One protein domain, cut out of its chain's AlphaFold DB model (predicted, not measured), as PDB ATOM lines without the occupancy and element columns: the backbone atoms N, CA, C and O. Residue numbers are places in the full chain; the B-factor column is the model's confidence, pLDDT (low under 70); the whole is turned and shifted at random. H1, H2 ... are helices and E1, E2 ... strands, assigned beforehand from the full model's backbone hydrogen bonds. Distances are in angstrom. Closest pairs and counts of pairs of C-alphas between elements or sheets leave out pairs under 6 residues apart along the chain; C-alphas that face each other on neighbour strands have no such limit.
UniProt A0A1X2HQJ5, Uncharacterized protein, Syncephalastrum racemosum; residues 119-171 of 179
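What this domain is: This is residues 119 to 171 of the 179 residues of an uncharacterized protein of Syncephalastrum racemosum (UniProt A0A1X2HQJ5). An open chain: a small two-strand hairpin, E1 and E2, and a loop lie at one end of the long helix H1, and a tail ending in the short helix H2 sticks out beyond its other end. The 53 printed residues hold E1, E2, H1 and H2 in that order; E1 and E2 are antiparallel, and the class is mixed. The whole is extended, radius of gyration of the C-alphas 16.5 A, and flat, spanning 49 by 28 by 12 A.

Where its parts are: E1, residues 119 to 121, begins at C-alpha 119 (164.907, 169.329, 189.322) and measures 6.6 A. E2, residues 124 to 127, measures 10.3 A. H1, residues 140 to 156, measures 24.4 A. H2, residues 166 to 169, measures 5.2 A, ending at C-alpha 169 (145.719, 166.236, 153.106).

How they stand to each other: In the hairpin, N 119 and O 126 are 2.9 A apart, within hydrogen-bond range. E2 and H1 are near each other, with 5 pairs of C-alphas within 10 A. H2 is apart from E1, E2 and H1. In H1 every O i to N i+4 pair is within hydrogen-bond range; H2 is too short for one, and its one O i to N i+3 pair is not within range.

The domain as a whole: The C-alphas farthest apart, of Arg 122 and Lys 171, are 50.6 A apart. The printed part has no cut. The link E2 to H1 is long, 12 residues. Residues 130 to 132 and 161 have pLDDT under 70.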
ATOM      1  N   ARG A 119     163.934 168.637 188.477       87.00
ATOM      2  CA  ARG A 119     164.907 169.329 189.322       87.00
ATOM      3  C   ARG A 119     164.278 170.596 189.883       87.00
ATOM      4  O   ARG A 119     163.518 171.275 189.191       87.00
ATOM      5  N   TRP A 120     164.614 170.939 191.116       86.38
ATOM      6  CA  TRP A 120     164.171 172.181 191.740       86.38
ATOM      7  C   TRP A 120     165.327 173.173 191.783       86.38
ATOM      8  O   TRP A 120     166.443 172.818 192.154       86.38
ATOM      9  N   TYR A 121     165.067 174.416 191.393       86.56
ATOM     10  CA  TYR A 121     166.047 175.494 191.465       86.56
ATOM     11  C   TYR A 121     165.361 176.776 191.925       86.56
ATOM     12  O   TYR A 121     164.399 177.226 191.305       86.56
ATOM     13  N   ARG A 122     165.838 177.350 193.040       88.62
ATOM     14  CA  ARG A 122     165.261 178.553 193.674       88.62
ATOM     15  C   ARG A 122     163.740 178.452 193.896       88.62
ATOM     16  O   ARG A 122     162.997 179.369 193.565       88.62
ATOM     17  N   GLY A 123     163.272 177.301 194.388       87.31
ATOM     18  CA  GLY A 123     161.846 177.041 194.644       87.31
ATOM     19  C   GLY A 123     160.983 176.828 193.393       87.31
ATOM     20  O   GLY A 123     159.779 176.623 193.506       87.31
ATOM     21  N   ARG A 124     161.576 176.846 192.197       88.00
ATOM     22  CA  ARG A 124     160.893 176.592 190.924       88.00
ATOM     23  C   ARG A 124     161.165 175.163 190.461       88.00
ATOM     24  O   ARG A 124     162.301 174.692 190.557       88.00
ATOM     25  N   ARG A 125     160.150 174.488 189.921       89.62
ATOM     26  CA  ARG A 125     160.279 173.149 189.322       89.62
ATOM     27  C   ARG A 125     160.776 173.274 187.886       89.62
ATOM     28  O   ARG A 125     160.262 174.108 187.158       89.62
ATOM     29  N   TYR A 126     161.699 172.428 187.452       88.12
ATOM     30  CA  TYR A 126     162.159 172.306 186.064       88.12
ATOM     31  C   TYR A 126     162.156 170.837 185.651       88.12
ATOM     32  O   TYR A 126     162.335 169.955 186.489       88.12
ATOM     33  N   THR A 127     161.988 170.567 184.361       86.38
ATOM     34  CA  THR A 127     162.071 169.204 183.822       86.38
ATOM     35  C   THR A 127     163.536 168.761 183.741       86.38
ATOM     36  O   THR A 127     164.394 169.504 183.269       86.38
ATOM     37  N   GLN A 128     163.816 167.546 184.201       81.50
ATOM     38  CA  GLN A 128     165.117 166.880 184.133       81.50
ATOM     39  C   GLN A 128     165.052 165.767 183.073       81.50
ATOM     40  O   GLN A 128     165.315 164.602 183.344       81.50
ATOM     41  N   LEU A 129     164.634 166.113 181.853       77.62
ATOM     42  CA  LEU A 129     164.798 165.225 180.702       77.62
ATOM     43  C   LEU A 129     166.180 165.499 180.111       77.62
ATOM     44  O   LEU A 129     166.469 166.636 179.742       77.62
ATOM     45  N   THR A 130     167.017 164.470 180.022       65.06
ATOM     46  CA  THR A 130     168.378 164.552 179.461       65.06
ATOM     47  C   THR A 130     168.394 165.043 178.016       65.06
ATOM     48  O   THR A 130     169.325 165.737 177.621       65.06
ATOM     49  N   ASP A 131     167.333 164.759 177.260       68.56
ATOM     50  CA  ASP A 131     167.340 164.924 175.803       68.56
ATOM     51  C   ASP A 131     166.681 166.232 175.343       68.56
ATOM     52  O   ASP A 131     166.761 166.605 174.175       68.56
ATOM     53  N   LYS A 132     165.992 166.942 176.248       64.25
ATOM     54  CA  LYS A 132     165.267 168.178 175.930       64.25
ATOM     55  C   LYS A 132     165.505 169.218 177.013       64.25
ATOM     56  O   LYS A 132     164.899 169.181 178.083       64.25
ATOM     57  N   LEU A 133     166.365 170.184 176.703       70.38
ATOM     58  CA  LEU A 133     166.626 171.322 177.572       70.38
ATOM     59  C   LEU A 133     165.479 172.338 177.439       70.38
ATOM     60  O   LEU A 133     165.508 173.204 176.569       70.38
ATOM     61  N   TYR A 134     164.457 172.242 178.291       78.88
ATOM     62  CA  TYR A 134     163.496 173.335 178.458       78.88
ATOM     63  C   TYR A 134     164.059 174.317 179.499       78.88
ATOM     64  O   TYR A 134     164.201 173.937 180.667       78.88
ATOM     65  N   PRO A 135     164.445 175.547 179.107       81.06
ATOM     66  CA  PRO A 135     165.138 176.468 180.009       81.06
ATOM     67  C   PRO A 135     164.198 177.118 181.028       81.06
ATOM     68  O   PRO A 135     164.661 177.663 182.028       81.06
ATOM     69  N   LEU A 136     162.886 177.077 180.780       85.31
ATOM     70  CA  LEU A 136     161.896 177.699 181.645       85.31
ATOM     71  C   LEU A 136     161.443 176.734 182.754       85.31
ATOM     72  O   LEU A 136     161.493 175.510 182.580       85.31
ATOM     73  N   PRO A 137     160.990 177.270 183.900       88.31
ATOM     74  CA  PRO A 137     160.309 176.476 184.908       88.31
ATOM     75  C   PRO A 137     159.151 175.677 184.303       88.31
ATOM     76  O   PRO A 137     158.520 176.091 183.345       88.31
ATOM     77  N   ASN A 138     158.843 174.533 184.887       86.88
ATOM     78  CA  ASN A 138     157.648 173.745 184.624       86.88
ATOM     79  C   ASN A 138     156.811 173.662 185.912       86.88
ATOM     80  O   ASN A 138     156.439 172.577 186.359       86.88
ATOM     81  N   ASP A 139     156.610 174.792 186.590       88.94
ATOM     82  CA  ASP A 139     155.757 174.915 187.775       88.94
ATOM     83  C   ASP A 139     154.308 175.267 187.384       88.94
ATOM     84  O   ASP A 139     153.999 175.505 186.217       88.94
ATOM     85  N   GLN A 140     153.390 175.255 188.356       88.25
ATOM     86  CA  GLN A 140     151.977 175.560 188.100       88.25
ATOM     87  C   GLN A 140     151.795 176.975 187.536       88.25
ATOM     88  O   GLN A 140     151.009 177.175 186.615       88.25
ATOM     89  N   THR A 141     152.551 177.943 188.056       90.31
ATOM     90  CA  THR A 141     152.497 179.339 187.612       90.31
ATOM     91  C   THR A 141     152.872 179.483 186.140       90.31
ATOM     92  O   THR A 141     152.190 180.196 185.407       90.31
ATOM     93  N   GLU A 142     153.920 178.798 185.680       89.25
ATOM     94  CA  GLU A 142     154.278 178.806 184.264       89.25
ATOM     95  C   GLU A 142     153.207 178.124 183.411       89.25
ATOM     96  O   GLU A 142     152.859 178.629 182.345       89.25
ATOM     97  N   GLN A 143     152.629 177.016 183.880       88.88
ATOM     98  CA  GLN A 143     151.526 176.379 183.161       88.88
ATOM     99  C   GLN A 143     150.316 177.311 183.024       88.88
ATOM    100  O   GLN A 143     149.714 177.374 181.952       88.88
ATOM    101  N   ASP A 144     149.974 178.066 184.069       93.75
ATOM    102  CA  ASP A 144     148.906 179.065 184.018       93.75
ATOM    103  C   ASP A 144     149.247 180.183 183.014       93.75
ATOM    104  O   ASP A 144     148.404 180.553 182.192       93.75
ATOM    105  N   ARG A 145     150.500 180.666 183.007       92.81
ATOM    106  CA  ARG A 145     150.991 181.662 182.039       92.81
ATOM    107  C   ARG A 145     150.860 181.165 180.599       92.81
ATOM    108  O   ARG A 145     150.371 181.903 179.745       92.81
ATOM    109  N   LEU A 146     151.270 179.924 180.332       90.38
ATOM    110  CA  LEU A 146     151.172 179.299 179.011       90.38
ATOM    111  C   LEU A 146     149.715 179.140 178.564       90.38
ATOM    112  O   LEU A 146     149.408 179.425 177.407       90.38
ATOM    113  N   ARG A 147     148.802 178.765 179.471       91.44
ATOM    114  CA  ARG A 147     147.363 178.696 179.164       91.44
ATOM    115  C   ARG A 147     146.804 180.062 178.774       91.44
ATOM    116  O   ARG A 147     146.120 180.170 177.761       91.44
ATOM    117  N   VAL A 148     147.118 181.115 179.529       94.38
ATOM    118  CA  VAL A 148     146.681 182.484 179.201       94.38
ATOM    119  C   VAL A 148     147.238 182.930 177.850       94.38
ATOM    120  O   VAL A 148     146.491 183.441 177.019       94.38
ATOM    121  N   LEU A 149     148.528 182.695 177.604       91.75
ATOM    122  CA  LEU A 149     149.166 183.035 176.334       91.75
ATOM    123  C   LEU A 149     148.504 182.311 175.152       91.75
ATOM    124  O   LEU A 149     148.227 182.932 174.128       91.75
ATOM    125  N   HIS A 150     148.190 181.025 175.314       88.12
ATOM    126  CA  HIS A 150     147.457 180.251 174.317       88.12
ATOM    127  C   HIS A 150     146.086 180.870 174.010       88.12
ATOM    128  O   HIS A 150     145.733 181.040 172.843       88.12
ATOM    129  N   TYR A 151     145.327 181.275 175.034       89.69
ATOM    130  CA  TYR A 151     144.041 181.946 174.826       89.69
ATOM    131  C   TYR A 151     144.178 183.281 174.094       89.69
ATOM    132  O   TYR A 151     143.352 183.570 173.229       89.69
ATOM    133  N   ILE A 152     145.210 184.070 174.404       92.38
ATOM    134  CA  ILE A 152     145.483 185.338 173.716       92.38
ATOM    135  C   ILE A 152     145.755 185.088 172.235       92.38
ATOM    136  O   ILE A 152     145.165 185.763 171.399       92.38
ATOM    137  N   PHE A 153     146.595 184.107 171.894       86.75
ATOM    138  CA  PHE A 153     146.880 183.798 170.493       86.75
ATOM    139  C   PHE A 153     145.655 183.279 169.751       86.75
ATOM    140  O   PHE A 153     145.363 183.755 168.659       86.75
ATOM    141  N   ARG A 154     144.893 182.370 170.363       85.81
ATOM    142  CA  ARG A 154     143.645 181.880 169.773       85.81
ATOM    143  C   ARG A 154     142.644 183.011 169.534       85.81
ATOM    144  O   ARG A 154     141.933 182.988 168.539       85.81
ATOM    145  N   TRP A 155     142.576 183.981 170.446       88.00
ATOM    146  CA  TRP A 155     141.721 185.156 170.287       88.00
ATOM    147  C   TRP A 155     142.233 186.095 169.188       88.00
ATOM    148  O   TRP A 155     141.451 186.515 168.348       88.00
ATOM    149  N   ALA A 156     143.534 186.389 169.165       89.62
ATOM    150  CA  ALA A 156     144.130 187.336 168.223       89.62
ATOM    151  C   ALA A 156     144.127 186.837 166.770       89.62
ATOM    152  O   ALA A 156     144.002 187.642 165.854       89.62
ATOM    153  N   PHE A 157     144.284 185.528 166.561       85.38
ATOM    154  CA  PHE A 157     144.342 184.924 165.228       85.38
ATOM    155  C   PHE A 157     143.040 184.233 164.814       85.38
ATOM    156  O   PHE A 157     143.000 183.631 163.746       85.38
ATOM    157  N   GLU A 158     142.007 184.275 165.666       80.75
ATOM    158  CA  GLU A 158     140.693 183.626 165.473       80.75
ATOM    159  C   GLU A 158     140.764 182.118 165.148       80.75
ATOM    160  O   GLU A 158     139.778 181.488 164.768       80.75
ATOM    161  N   SER A 159     141.943 181.518 165.306       70.44
ATOM    162  CA  SER A 159     142.299 180.210 164.779       70.44
ATOM    163  C   SER A 159     143.537 179.683 165.506       70.44
ATOM    164  O   SER A 159     144.416 180.446 165.919       70.44
ATOM    165  N   MET A 160     143.625 178.360 165.669       70.38
ATOM    166  CA  MET A 160     144.920 177.725 165.912       70.38
ATOM    167  C   MET A 160     145.697 177.825 164.611       70.38
ATOM    168  O   MET A 160     145.192 177.366 163.596       70.38
ATOM    169  N   VAL A 161     146.895 178.413 164.637       66.12
ATOM    170  CA  VAL A 161     147.775 178.500 163.463       66.12
ATOM    171  C   VAL A 161     147.868 177.115 162.821       66.12
ATOM    172  O   VAL A 161     148.529 176.219 163.348       66.12
ATOM    173  N   LEU A 162     147.132 176.923 161.726       70.62
ATOM    174  CA  LEU A 162     147.096 175.655 161.023       70.62
ATOM    175  C   LEU A 162     148.420 175.530 160.286       70.62
ATOM    176  O   LEU A 162     148.848 176.450 159.586       70.62
ATOM    177  N   ALA A 163     149.081 174.388 160.448       73.62
ATOM    178  CA  ALA A 163     150.172 174.054 159.554       73.62
ATOM    179  C   ALA A 163     149.611 174.040 158.117       73.62
ATOM    180  O   ALA A 163     148.515 173.512 157.913       73.62
ATOM    181  N   PRO A 164     150.314 174.606 157.123       77.81
ATOM    182  CA  PRO A 164     149.851 174.620 155.738       77.81
ATOM    183  C   PRO A 164     149.981 173.218 155.119       77.81
ATOM    184  O   PRO A 164     150.868 172.955 154.312       77.81
ATOM    185  N   VAL A 165     149.108 172.295 155.529       82.69
ATOM    186  CA  VAL A 165     149.107 170.874 155.131       82.69
ATOM    187  C   VAL A 165     148.029 170.543 154.095       82.69
ATOM    188  O   VAL A 165     147.814 169.378 153.774       82.69
ATOM    189  N   GLU A 166     147.358 171.549 153.529       83.50
ATOM    190  CA  GLU A 166     146.239 171.384 152.584       83.50
ATOM    191  C   GLU A 166     146.594 170.486 151.390       83.50
ATOM    192  O   GLU A 166     145.844 169.578 151.035       83.50
ATOM    193  N   ARG A 167     147.780 170.682 150.802       85.56
ATOM    194  CA  ARG A 167     148.245 169.904 149.640       85.56
ATOM    195  C   ARG A 167     148.507 168.435 149.965       85.56
ATOM    196  O   ARG A 167     148.408 167.589 149.082       85.56
ATOM    197  N   ASP A 168     148.870 168.147 151.206       87.19
ATOM    198  CA  ASP A 168     149.240 166.814 151.674       87.19
ATOM    199  C   ASP A 168     148.027 166.056 152.232       87.19
ATOM    200  O   ASP A 168     147.918 164.845 152.053       87.19
ATOM    201  N   LEU A 169     147.041 166.774 152.778       85.12
ATOM    202  CA  LEU A 169     145.719 166.236 153.106       85.12
ATOM    203  C   LEU A 169     144.990 165.720 151.858       85.12
ATOM    204  O   LEU A 169     144.411 164.638 151.897       85.12
ATOM    205  N   LEU A 170     145.082 166.434 150.728       87.94
ATOM    206  CA  LEU A 170     144.512 165.987 149.447       87.94
ATOM    207  C   LEU A 170     145.122 164.671 148.937       87.94
ATOM    208  O   LEU A 170     144.482 163.955 148.172       87.94
ATOM    209  N   LYS A 171     146.341 164.328 149.372       92.00
ATOM    210  CA  LYS A 171     147.005 163.053 149.050       92.00
ATOM    211  C   LYS A 171     146.567 161.906 149.968       92.00
ATOM    212  O   LYS A 171     147.030 160.785 149.783       92.00
TER     213      LYS A 171